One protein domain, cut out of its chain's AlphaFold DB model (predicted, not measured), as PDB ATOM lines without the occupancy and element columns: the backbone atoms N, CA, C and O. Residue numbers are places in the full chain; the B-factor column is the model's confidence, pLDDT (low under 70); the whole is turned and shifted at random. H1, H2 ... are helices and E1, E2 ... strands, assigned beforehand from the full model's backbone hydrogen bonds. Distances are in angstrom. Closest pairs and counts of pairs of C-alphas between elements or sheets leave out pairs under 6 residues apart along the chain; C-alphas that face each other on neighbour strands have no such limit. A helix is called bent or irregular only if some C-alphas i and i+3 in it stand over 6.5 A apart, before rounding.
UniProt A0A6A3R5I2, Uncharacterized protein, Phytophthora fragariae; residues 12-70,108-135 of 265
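Overview. This is residues 12 to 70 and 108 to 135 of the 265 residues of an uncharacterized protein of Phytophthora fragariae (UniProt A0A6A3R5I2). A long, thin rod: two helices of 15 residues, H2 and H4, run side by side in opposite ways and make its middle, the small helix H1 makes one end, and the strand hairpin E1 and E2 makes the other. The short helix H3 and the unnamed residues 65 to 70 and 108 to 118 are at the hairpin's end of the rod. The printed part has 87 residues, with four named helices and two named strands in the order H1, H2, E1, E2, H3, H4; the sheet has the order E1 - E2 and is antiparallel. The class is mostly helix, with 44 residues in helices and 10 in strands. The whole is loose, with a radius of gyration of the C-alphas of 17.2 A, and spans 57 by 22 by 19 A.

Arrangement. H1, residues 12 to 21, is close to but not clearly touching H2, residues 27 to 41; their closest C-alphas, of Lys 19 and Leu 27, are 7.2 A apart. They run the same way at a shallow tilt of 28 degrees. E1, residues 45 to 49, and E2, residues 55 to 59, form a hairpin, antiparallel at 157 degrees between their directions. N 46 and O 58, at 3.0 A, and N 56 and O 48, at 2.8 A, are within hydrogen-bond range. H3, residues 61 to 64, is close to but not clearly touching H2, with the closest C-alphas, of Ala 41 and Ile 62, 7.9 A apart. H4, residues 119 to 133, touches H2 at a shallow tilt of 18 degrees, opposite ways; their closest C-alphas, of Ala 41 and Ile 125, are 4.5 A apart. H1 is apart from E1, E2, H3 and H4. In H1 and H2 every O i to N i+4 pair is within hydrogen-bond range, in H4 8 of 11 are, and H3 is too short for such a pair.

Along the chain. H1 begins at C-alpha 12, (4.189, 21.437, -60.037), and measures 14.1 A from first to last C-alpha. H2 measures 20.6 A, E1 13.8 A, E2 13.7 A and H3 5.0 A. H4 measures 21.1 A and ends at C-alpha 133, (21.186, 15.166, -43.478). H4 is neither bent nor irregular, but only just: C-alphas 120 and 123 are 6.4 A apart.

Size, cuts and confidence. The two C-alphas farthest apart, those of Asp 12 and Lys 52, are 57.7 A apart. Residues 71 to 107 are not printed, and C-alphas 70 and 108 are 13.7 A apart across this cut, in the link from H3 to H4. The links H1 to H2, H2 to E1, E1 to E2 and E2 to H3 are tight. The mean pLDDT of the printed part is 82.8, and residue 25 is under 70.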
ATOM      1  N   ASP A  12       4.519  21.276 -61.456       74.00
ATOM      2  CA  ASP A  12       4.189  21.437 -60.037       74.00
ATOM      3  C   ASP A  12       4.453  20.153 -59.237       74.00
ATOM      4  O   ASP A  12       4.962  20.229 -58.120       74.00
ATOM      5  N   ASP A  13       4.221  18.981 -59.835       75.56
ATOM      6  CA  ASP A  13       4.558  17.687 -59.231       75.56
ATOM      7  C   ASP A  13       6.073  17.520 -59.069       75.56
ATOM      8  O   ASP A  13       6.547  17.148 -57.996       75.56
ATOM      9  N   PHE A  14       6.848  17.889 -60.092       73.88
ATOM     10  CA  PHE A  14       8.310  17.895 -60.020       73.88
ATOM     11  C   PHE A  14       8.814  18.863 -58.941       73.88
ATOM     12  O   PHE A  14       9.647  18.500 -58.113       73.88
ATOM     13  N   LEU A  15       8.279  20.087 -58.893       73.62
ATOM     14  CA  LEU A  15       8.628  21.076 -57.872       73.62
ATOM     15  C   LEU A  15       8.230  20.607 -56.465       73.62
ATOM     16  O   LEU A  15       8.947  20.882 -55.502       73.62
ATOM     17  N   SER A  16       7.110  19.899 -56.330       78.75
ATOM     18  CA  SER A  16       6.660  19.293 -55.074       78.75
ATOM     19  C   SER A  16       7.590  18.163 -54.621       78.75
ATOM     20  O   SER A  16       7.972  18.106 -53.447       78.75
ATOM     21  N   GLU A  17       8.028  17.307 -55.546       78.88
ATOM     22  CA  GLU A  17       8.993  16.243 -55.263       78.88
ATOM     23  C   GLU A  17      10.351  16.829 -54.852       78.88
ATOM     24  O   GLU A  17      10.907  16.429 -53.829       78.88
ATOM     25  N   VAL A  18      10.841  17.852 -55.560       77.75
ATOM     26  CA  VAL A  18      12.067  18.585 -55.198       77.75
ATOM     27  C   VAL A  18      11.949  19.174 -53.789       77.75
ATOM     28  O   VAL A  18      12.832  18.970 -52.957       77.75
ATOM     29  N   LYS A  19      10.839  19.851 -53.471       79.12
ATOM     30  CA  LYS A  19      10.599  20.376 -52.116       79.12
ATOM     31  C   LYS A  19      10.630  19.254 -51.078       79.12
ATOM     32  O   LYS A  19      11.273  19.400 -50.045       79.12
ATOM     33  N   THR A  20       9.979  18.128 -51.349       81.69
ATOM     34  CA  THR A  20       9.913  16.990 -50.421       81.69
ATOM     35  C   THR A  20      11.291  16.372 -50.176       81.69
ATOM     36  O   THR A  20      11.676  16.139 -49.028       81.69
ATOM     37  N   LEU A  21      12.063  16.150 -51.238       81.19
ATOM     38  CA  LEU A  21      13.359  15.485 -51.156       81.19
ATOM     39  C   LEU A  21      14.458  16.383 -50.589       81.19
ATOM     40  O   LEU A  21      15.346  15.870 -49.915       81.19
ATOM     41  N   PHE A  22      14.392  17.700 -50.795       80.25
ATOM     42  CA  PHE A  22      15.478  18.631 -50.468       80.25
ATOM     43  C   PHE A  22      15.107  19.640 -49.365       80.25
ATOM     44  O   PHE A  22      15.348  20.844 -49.449       80.25
ATOM     45  N   GLY A  23      14.521  19.133 -48.275       71.12
ATOM     46  CA  GLY A  23      14.391  19.882 -47.019       71.12
ATOM     47  C   GLY A  23      13.172  20.804 -46.920       71.12
ATOM     48  O   GLY A  23      13.182  21.739 -46.119       71.12
ATOM     49  N   GLY A  24      12.126  20.567 -47.716       70.31
ATOM     50  CA  GLY A  24      10.796  21.180 -47.590       70.31
ATOM     51  C   GLY A  24      10.703  22.654 -47.987       70.31
ATOM     52  O   GLY A  24       9.616  23.231 -47.971       70.31
ATOM     53  N   ASN A  25      11.828  23.286 -48.316       68.69
ATOM     54  CA  ASN A  25      11.893  24.704 -48.639       68.69
ATOM     55  C   ASN A  25      11.658  24.938 -50.133       68.69
ATOM     56  O   ASN A  25      11.939  24.079 -50.965       68.69
ATOM     57  N   ALA A  26      11.184  26.137 -50.476       71.44
ATOM     58  CA  ALA A  26      11.243  26.608 -51.855       71.44
ATOM     59  C   ALA A  26      12.705  26.619 -52.350       71.44
ATOM     60  O   ALA A  26      13.631  26.805 -51.554       71.44
ATOM     61  N   LEU A  27      12.903  26.380 -53.651       73.62
ATOM     62  CA  LEU A  27      14.227  26.162 -54.242       73.62
ATOM     63  C   LEU A  27      15.182  27.340 -53.990       73.62
ATOM     64  O   LEU A  27      16.346  27.135 -53.666       73.62
ATOM     65  N   ASP A  28      14.675  28.569 -54.070       73.06
ATOM     66  CA  ASP A  28      15.411  29.797 -53.760       73.06
ATOM     67  C   ASP A  28      15.922  29.806 -52.312       73.06
ATOM     68  O   ASP A  28      17.110  30.013 -52.073       73.06
ATOM     69  N   LYS A  29      15.057  29.486 -51.344       80.56
ATOM     70  CA  LYS A  29      15.418  29.422 -49.920       80.56
ATOM     71  C   LYS A  29      16.418  28.311 -49.633       80.56
ATOM     72  O   LYS A  29      17.304  28.493 -48.802       80.56
ATOM     73  N   MET A  30      16.277  27.172 -50.306       82.62
ATOM     74  CA  MET A  30      17.237  26.076 -50.222       82.62
ATOM     75  C   MET A  30      18.615  26.529 -50.720       82.62
ATOM     76  O   MET A  30      19.594  26.392 -49.992       82.62
ATOM     77  N   VAL A  31      18.689  27.131 -51.913       84.00
ATOM     78  CA  VAL A  31      19.943  27.638 -52.493       84.00
ATOM     79  C   VAL A  31      20.575  28.699 -51.595       84.00
ATOM     80  O   VAL A  31      21.755  28.588 -51.268       84.00
ATOM     81  N   THR A  32      19.799  29.682 -51.124       85.62
ATOM     82  CA  THR A  32      20.290  30.696 -50.179       85.62
ATOM     83  C   THR A  32      20.856  30.046 -48.922       85.62
ATOM     84  O   THR A  32      21.962  30.385 -48.508       85.62
ATOM     85  N   LYS A  33      20.154  29.065 -48.341       87.62
ATOM     86  CA  LYS A  33      20.614  28.412 -47.115       87.62
ATOM     87  C   LYS A  33      21.897  27.606 -47.320       87.62
ATOM     88  O   LYS A  33      22.778  27.660 -46.467       87.62
ATOM     89  N   ILE A  34      22.022  26.898 -48.445       88.81
ATOM     90  CA  ILE A  34      23.256  26.191 -48.822       88.81
ATOM     91  C   ILE A  34      24.410  27.186 -48.975       88.81
ATOM     92  O   ILE A  34      25.495  26.923 -48.469       88.81
ATOM     93  N   MET A  35      24.188  28.331 -49.630       87.94
ATOM     94  CA  MET A  35      25.222  29.359 -49.798       87.94
ATOM     95  C   MET A  35      25.678  29.944 -48.458       87.94
ATOM     96  O   MET A  35      26.880  30.032 -48.215       87.94
ATOM     97  N   GLU A  36      24.745  30.307 -47.573       89.44
ATOM     98  CA  GLU A  36      25.060  30.821 -46.232       89.44
ATOM     99  C   GLU A  36      25.880  29.811 -45.420       89.44
ATOM    100  O   GLU A  36      26.936  30.142 -44.878       89.44
ATOM    101  N   LEU A  37      25.414  28.558 -45.357       90.50
ATOM    102  CA  LEU A  37      26.085  27.495 -44.609       90.50
ATOM    103  C   LEU A  37      27.426  27.105 -45.242       90.50
ATOM    104  O   LEU A  37      28.381  26.845 -44.518       90.50
ATOM    105  N   GLY A  38      27.528  27.110 -46.572       87.25
ATOM    106  CA  GLY A  38      28.772  26.859 -47.296       87.25
ATOM    107  C   GLY A  38      29.829  27.932 -47.034       87.25
ATOM    108  O   GLY A  38      30.988  27.607 -46.788       87.25
ATOM    109  N   LEU A  39      29.432  29.208 -47.007       86.88
ATOM    110  CA  LEU A  39      30.334  30.311 -46.662       86.88
ATOM    111  C   LEU A  39      30.768  30.256 -45.191       86.88
ATOM    112  O   LEU A  39      31.928  30.529 -44.892       86.88
ATOM    113  N   ASN A  40      29.889  29.831 -44.281       88.50
ATOM    114  CA  ASN A  40      30.272  29.541 -42.898       88.50
ATOM    115  C   ASN A  40      31.270  28.370 -42.817       88.50
ATOM    116  O   ASN A  40      32.307  28.491 -42.163       88.50
ATOM    117  N   ALA A  41      31.001  27.261 -43.517       87.31
ATOM    118  CA  ALA A  41      31.857  26.072 -43.560       87.31
ATOM    119  C   ALA A  41      33.234  26.344 -44.187       87.31
ATOM    120  O   ALA A  41      34.212  25.674 -43.853       87.31
ATOM    121  N   ALA A  42      33.347  27.371 -45.036       86.50
ATOM    122  CA  ALA A  42      34.628  27.824 -45.569       86.50
ATOM    123  C   ALA A  42      35.582  28.363 -44.485       86.50
ATOM    124  O   ALA A  42      36.771  28.549 -44.754       86.50
ATOM    125  N   CYS A  43      35.077  28.605 -43.268       86.19
ATOM    126  CA  CYS A  43      35.851  29.104 -42.138       86.19
ATOM    127  C   CYS A  43      36.616  30.375 -42.537       86.19
ATOM    128  O   CYS A  43      37.849  30.431 -42.508       86.19
ATOM    129  N   SER A  44      35.864  31.371 -43.022       81.56
ATOM    130  CA  SER A  44      36.419  32.547 -43.695       81.56
ATOM    131  C   SER A  44      37.393  33.328 -42.830       81.56
ATOM    132  O   SER A  44      38.343  33.870 -43.374       81.56
ATOM    133  N   GLU A  45      37.188  33.380 -41.516       87.25
ATOM    134  CA  GLU A  45      38.122  33.999 -40.583       87.25
ATOM    135  C   GLU A  45      38.159  33.205 -39.277       87.25
ATOM    136  O   GLU A  45      37.121  32.969 -38.657       87.25
ATOM    137  N   ARG A  46      39.361  32.839 -38.827       90.06
ATOM    138  CA  ARG A  46      39.559  32.192 -37.527       90.06
ATOM    139  C   ARG A  46      40.755  32.770 -36.782       90.06
ATOM    140  O   ARG A  46      41.722  33.239 -37.382       90.06
ATOM    141  N   THR A  47      40.696  32.685 -35.462       89.56
ATOM    142  CA  THR A  47      41.816  32.954 -34.557       89.56
ATOM    143  C   THR A  47      42.171  31.670 -33.825       89.56
ATOM    144  O   THR A  47      41.278  30.968 -33.359       89.56
ATOM    145  N   TYR A  48      43.456  31.336 -33.744       89.31
ATOM    146  CA  TYR A  48      43.932  30.108 -33.105       89.31
ATOM    147  C   TYR A  48      45.377  30.253 -32.624       89.31
ATOM    148  O   TYR A  48      46.112  31.139 -33.067       89.31
ATOM    149  N   THR A  49      45.805  29.352 -31.743       87.94
ATOM    150  CA  THR A  49      47.218  29.202 -31.380       87.94
ATOM    151  C   THR A  49      47.891  28.245 -32.357       87.94
ATOM    152  O   THR A  49      47.515  27.078 -32.436       87.94
ATOM    153  N   ASN A  50      48.867  28.732 -33.124       85.31
ATOM    154  CA  ASN A  50      49.540  27.908 -34.127       85.31
ATOM    155  C   ASN A  50      50.553  26.918 -33.512       85.31
ATOM    156  O   ASN A  50      50.875  26.994 -32.326       85.31
ATOM    157  N   LEU A  51      51.132  26.031 -34.327       83.25
ATOM    158  CA  LEU A  51      52.147  25.045 -33.921       83.25
ATOM    159  C   LEU A  51      53.405  25.671 -33.287       83.25
ATOM    160  O   LEU A  51      54.143  24.997 -32.572       83.25
ATOM    161  N   LYS A  52      53.651  26.967 -33.512       86.62
ATOM    162  CA  LYS A  52      54.720  27.755 -32.870       86.62
ATOM    163  C   LYS A  52      54.237  28.474 -31.603       86.62
ATOM    164  O   LYS A  52      54.883  29.415 -31.149       86.62
ATOM    165  N   SER A  53      53.097  28.064 -31.047       86.75
ATOM    166  CA  SER A  53      52.465  28.654 -29.860       86.75
ATOM    167  C   SER A  53      52.163  30.154 -29.992       86.75
ATOM    168  O   SER A  53      52.190  30.891 -29.010       86.75
ATOM    169  N   THR A  54      51.898  30.631 -31.211       88.75
ATOM    170  CA  THR A  54      51.609  32.046 -31.487       88.75
ATOM    171  C   THR A  54      50.145  32.226 -31.873       88.75
ATOM    172  O   THR A  54      49.655  31.563 -32.791       88.75
ATOM    173  N   SER A  55      49.460  33.163 -31.208       90.25
ATOM    174  CA  SER A  55      48.100  33.573 -31.573       90.25
ATOM    175  C   SER A  55      48.103  34.160 -32.981       90.25
ATOM    176  O   SER A  55      48.708  35.201 -33.230       90.25
ATOM    177  N   THR A  56      47.419  33.486 -33.895       88.88
ATOM    178  CA  THR A  56      47.388  33.803 -35.319       88.88
ATOM    179  C   THR A  56      45.952  34.028 -35.750       88.88
ATOM    180  O   THR A  56      45.051  33.281 -35.371       88.88
ATOM    181  N   LYS A  57      45.750  35.071 -36.552       89.75
ATOM    182  CA  LYS A  57      44.494  35.330 -37.245       89.75
ATOM    183  C   LYS A  57      44.679  34.972 -38.713       89.75
ATOM    184  O   LYS A  57      45.611  35.459 -39.347       89.75
ATOM    185  N   GLU A  58      43.806  34.126 -39.233       86.12
ATOM    186  CA  GLU A  58      43.862  33.620 -40.601       86.12
ATOM    187  C   GLU A  58      42.533  33.858 -41.313       86.12
ATOM    188  O   GLU A  58      41.471  33.829 -40.687       86.12
ATOM    189  N   VAL A  59      42.613  34.087 -42.624       83.06
ATOM    190  CA  VAL A  59      41.464  34.230 -43.519       83.06
ATOM    191  C   VAL A  59      41.502  33.092 -44.547       83.06
ATOM    192  O   VAL A  59      42.587  32.703 -44.976       83.06
ATOM    193  N   TYR A  60      40.338  32.573 -44.945       75.94
ATOM    194  CA  TYR A  60      40.172  31.424 -45.855       75.94
ATOM    195  C   TYR A  60      40.809  30.125 -45.336       75.94
ATOM    196  O   TYR A  60      41.483  29.391 -46.063       75.94
ATOM    197  N   SER A  61      40.581  29.823 -44.059       80.94
ATOM    198  CA  SER A  61      41.289  28.758 -43.350       80.94
ATOM    199  C   SER A  61      41.060  27.358 -43.898       80.94
ATOM    200  O   SER A  61      41.987  26.552 -43.868       80.94
ATOM    201  N   ILE A  62      39.875  27.056 -44.444       80.94
ATOM    202  CA  ILE A  62      39.643  25.748 -45.070       80.94
ATOM    203  C   ILE A  62      40.601  25.522 -46.246       80.94
ATOM    204  O   ILE A  62      41.162  24.441 -46.384       80.94
ATOM    205  N   TYR A  63      40.856  26.557 -47.051       77.69
ATOM    206  CA  TYR A  63      41.729  26.461 -48.217       77.69
ATOM    207  C   TYR A  63      43.183  26.276 -47.781       77.69
ATOM    208  O   TYR A  63      43.872  25.374 -48.256       77.69
ATOM    209  N   ASN A  64      43.623  27.059 -46.794       77.81
ATOM    210  CA  ASN A  64      44.979  26.944 -46.263       77.81
ATOM    211  C   ASN A  64      45.247  25.588 -45.602       77.81
ATOM    212  O   ASN A  64      46.385  25.115 -45.619       77.81
ATOM    213  N   SER A  65      44.207  24.936 -45.076       76.94
ATOM    214  CA  SER A  65      44.332  23.638 -44.412       76.94
ATOM    215  C   SER A  65      44.762  22.499 -45.330       76.94
ATOM    216  O   SER A  65      45.296  21.505 -44.848       76.94
ATOM    217  N   PHE A  66      44.600  22.654 -46.645       79.31
ATOM    218  CA  PHE A  66      44.986  21.648 -47.633       79.31
ATOM    219  C   PHE A  66      46.287  21.985 -48.368       79.31
ATOM    220  O   PHE A  66      46.717  21.216 -49.221       79.31
ATOM    221  N   ASN A  67      46.984  23.070 -48.005       78.75
ATOM    222  CA  ASN A  67      48.247  23.467 -48.649       78.75
ATOM    223  C   ASN A  67      49.389  22.443 -48.485       78.75
ATOM    224  O   ASN A  67      50.426  22.569 -49.148       78.75
ATOM    225  N   PHE A  68      49.231  21.447 -47.607       75.38
ATOM    226  CA  PHE A  68      50.162  20.322 -47.511       75.38
ATOM    227  C   PHE A  68      50.025  19.337 -48.683       75.38
ATOM    228  O   PHE A  68      50.999  18.664 -49.006       75.38
ATOM    229  N   ALA A  69      48.860  19.268 -49.338       77.81
ATOM    230  CA  ALA A  69      48.568  18.320 -50.409       77.81
ATOM    231  C   ALA A  69      49.065  18.835 -51.772       77.81
ATOM    232  O   ALA A  69      48.299  19.386 -52.559       77.81
ATOM    233  N   LYS A  70      50.373  18.706 -52.038       77.00
ATOM    234  CA  LYS A  70      51.010  19.229 -53.267       77.00
ATOM    235  C   LYS A  70      51.197  18.179 -54.357       77.00
ATOM    236  O   LYS A  70      51.366  18.535 -55.521       77.00
ATOM    237  N   ILE A 108      45.319  13.008 -41.017       83.38
ATOM    238  CA  ILE A 108      44.941  13.795 -42.212       83.38
ATOM    239  C   ILE A 108      46.046  14.777 -42.622       83.38
ATOM    240  O   ILE A 108      46.095  15.188 -43.768       83.38
ATOM    241  N   GLY A 109      46.950  15.127 -41.706       78.44
ATOM    242  CA  GLY A 109      48.020  16.105 -41.926       78.44
ATOM    243  C   GLY A 109      47.798  17.420 -41.174       78.44
ATOM    244  O   GLY A 109      48.755  18.157 -40.951       78.44
ATOM    245  N   PHE A 110      46.578  17.681 -40.691       84.94
ATOM    246  CA  PHE A 110      46.306  18.793 -39.775       84.94
ATOM    247  C   PHE A 110      47.178  18.698 -38.520       84.94
ATOM    248  O   PHE A 110      47.470  17.603 -38.045       84.94
ATOM    249  N   GLY A 111      47.610  19.839 -37.988       76.88
ATOM    250  CA  GLY A 111      48.504  19.886 -36.826       76.88
ATOM    251  C   GLY A 111      49.914  19.334 -37.087       76.88
ATOM    252  O   GLY A 111      50.691  19.169 -36.148       76.88
ATOM    253  N   THR A 112      50.265  19.047 -38.342       73.50
ATOM    254  CA  THR A 112      51.581  18.548 -38.765       73.50
ATOM    255  C   THR A 112      52.012  19.240 -40.065       73.50
ATOM    256  O   THR A 112      51.242  19.984 -40.663       73.50
ATOM    257  N   ASN A 113      53.264  19.056 -40.502       71.19
ATOM    258  CA  ASN A 113      53.758  19.557 -41.799       71.19
ATOM    259  C   ASN A 113      53.567  21.070 -42.045       71.19
ATOM    260  O   ASN A 113      53.415  21.515 -43.180       71.19
ATOM    261  N   GLY A 114      53.597  21.875 -40.977       71.75
ATOM    262  CA  GLY A 114      53.418  23.326 -41.061       71.75
ATOM    263  C   GLY A 114      51.970  23.777 -41.272       71.75
ATOM    264  O   GLY A 114      51.757  24.959 -41.532       71.75
ATOM    265  N   VAL A 115      51.001  22.866 -41.147       78.44
ATOM    266  CA  VAL A 115      49.565  23.149 -41.188       78.44
ATOM    267  C   VAL A 115      48.980  23.012 -39.790       78.44
ATOM    268  O   VAL A 115      49.182  22.013 -39.103       78.44
ATOM    269  N   ASP A 116      48.236  24.023 -39.362       85.00
ATOM    270  CA  ASP A 116      47.613  24.052 -38.046       85.00
ATOM    271  C   ASP A 116      46.349  23.187 -37.958       85.00
ATOM    272  O   ASP A 116      45.734  22.830 -38.963       85.00
ATOM    273  N   ALA A 117      45.960  22.827 -36.733       85.56
ATOM    274  CA  ALA A 117      44.731  22.078 -36.480       85.56
ATOM    275  C   ALA A 117      43.500  22.846 -36.987       85.56
ATOM    276  O   ALA A 117      43.455  24.069 -36.891       85.56
ATOM    277  N   MET A 118      42.482  22.133 -37.468       86.00
ATOM    278  CA  MET A 118      41.258  22.698 -38.059       86.00
ATOM    279  C   MET A 118      40.030  22.581 -37.157       86.00
ATOM    280  O   MET A 118      38.904  22.789 -37.602       86.00
ATOM    281  N   GLY A 119      40.258  22.273 -35.882       84.75
ATOM    282  CA  GLY A 119      39.229  22.013 -34.885       84.75
ATOM    283  C   GLY A 119      38.057  22.996 -34.902       84.75
ATOM    284  O   GLY A 119      36.917  22.576 -35.070       84.75
ATOM    285  N   ILE A 120      38.318  24.302 -34.771       85.56
ATOM    286  CA  ILE A 120      37.247  25.311 -34.683       85.56
ATOM    287  C   ILE A 120      36.417  25.465 -35.965       85.56
ATOM    288  O   ILE A 120      35.292  25.949 -35.920       85.56
ATOM    289  N   CYS A 121      36.948  25.035 -37.111       87.50
ATOM    290  CA  CYS A 121      36.225  25.063 -38.380       87.50
ATOM    291  C   CYS A 121      35.272  23.869 -38.538       87.50
ATOM    292  O   CYS A 121      34.486  23.846 -39.480       87.50
ATOM    293  N   LEU A 122      35.323  22.876 -37.643       87.00
ATOM    294  CA  LEU A 122      34.483  21.688 -37.739       87.00
ATOM    295  C   LEU A 122      33.015  21.967 -37.397       87.00
ATOM    296  O   LEU A 122      32.138  21.395 -38.031       87.00
ATOM    297  N   GLU A 123      32.740  22.857 -36.443       86.25
ATOM    298  CA  GLU A 123      31.367  23.222 -36.069       86.25
ATOM    299  C   GLU A 123      30.556  23.763 -37.264       86.25
ATOM    300  O   GLU A 123      29.511  23.186 -37.566       86.25
ATOM    301  N   PRO A 124      31.021  24.775 -38.029       87.62
ATOM    302  CA  PRO A 124      30.264  25.243 -39.190       87.62
ATOM    303  C   PRO A 124      30.166  24.205 -40.323       87.62
ATOM    304  O   PRO A 124      29.176  24.202 -41.058       87.62
ATOM    305  N   ILE A 125      31.147  23.302 -40.466       87.75
ATOM    306  CA  ILE A 125      31.058  22.165 -41.400       87.75
ATOM    307  C   ILE A 125      29.955  21.197 -40.953       87.75
ATOM    308  O   ILE A 125      29.132  20.789 -41.772       87.75
ATOM    309  N   ASP A 126      29.903  20.855 -39.664       87.12
ATOM    310  CA  ASP A 126      28.866  19.985 -39.108       87.12
ATOM    311  C   ASP A 126      27.484  20.620 -39.259       87.12
ATOM    312  O   ASP A 126      26.575  19.932 -39.712       87.12
ATOM    313  N   THR A 127      27.307  21.927 -39.018       88.12
ATOM    314  CA  THR A 127      26.020  22.597 -39.285       88.12
ATOM    315  C   THR A 127      25.560  22.368 -40.729       88.12
ATOM    316  O   THR A 127      24.399  22.008 -40.957       88.12
ATOM    317  N   LEU A 128      26.451  22.540 -41.714       88.88
ATOM    318  CA  LEU A 128      26.128  22.269 -43.117       88.88
ATOM    319  C   LEU A 128      25.736  20.797 -43.320       88.88
ATOM    320  O   LEU A 128      24.703  20.524 -43.930       88.88
ATOM    321  N   MET A 129      26.506  19.852 -42.777       88.44
ATOM    322  CA  MET A 129      26.216  18.420 -42.913       88.44
ATOM    323  C   MET A 129      24.896  18.016 -42.243       88.44
ATOM    324  O   MET A 129      24.148  17.227 -42.812       88.44
ATOM    325  N   GLN A 130      24.555  18.579 -41.081       87.69
ATOM    326  CA  GLN A 130      23.272  18.339 -40.405       87.69
ATOM    327  C   GLN A 130      22.095  18.906 -41.203       87.69
ATOM    328  O   GLN A 130      21.027  18.291 -41.259       87.69
ATOM    329  N   TYR A 131      22.280  20.063 -41.845       88.81
ATOM    330  CA  TYR A 131      21.279  20.608 -42.755       88.81
ATOM    331  C   TYR A 131      21.049  19.674 -43.947       88.81
ATOM    332  O   TYR A 131      19.900  19.329 -44.219       88.81
ATOM    333  N   LEU A 132      22.117  19.199 -44.597       88.81
ATOM    334  CA  LEU A 132      22.015  18.231 -45.694       88.81
ATOM    335  C   LEU A 132      21.353  16.932 -45.230       88.81
ATOM    336  O   LEU A 132      20.395  16.490 -45.848       88.81
ATOM    337  N   LYS A 133      21.773  16.372 -44.090       88.12
ATOM    338  CA  LYS A 133      21.186  15.166 -43.478       88.12
ATOM    339  C   LYS A 133      19.670  15.257 -43.294       88.12
ATOM    340  O   LYS A 133      18.987  14.240 -43.340       88.12
ATOM    341  N   SER A 134      19.137  16.458 -43.061       88.69
ATOM    342  CA  SER A 134      17.697  16.675 -42.874       88.69
ATOM    343  C   SER A 134      16.866  16.533 -44.155       88.69
ATOM    344  O   SER A 134      15.636  16.535 -44.091       88.69
ATOM    345  N   TRP A 135      17.513  16.430 -45.317       89.19
ATOM    346  CA  TRP A 135      16.842  16.285 -46.600       89.19
ATOM    347  C   TRP A 135      16.210  14.899 -46.741       89.19
ATOM    348  O   TRP A 135      16.830  13.880 -46.438       89.19
TER     349      TRP A 135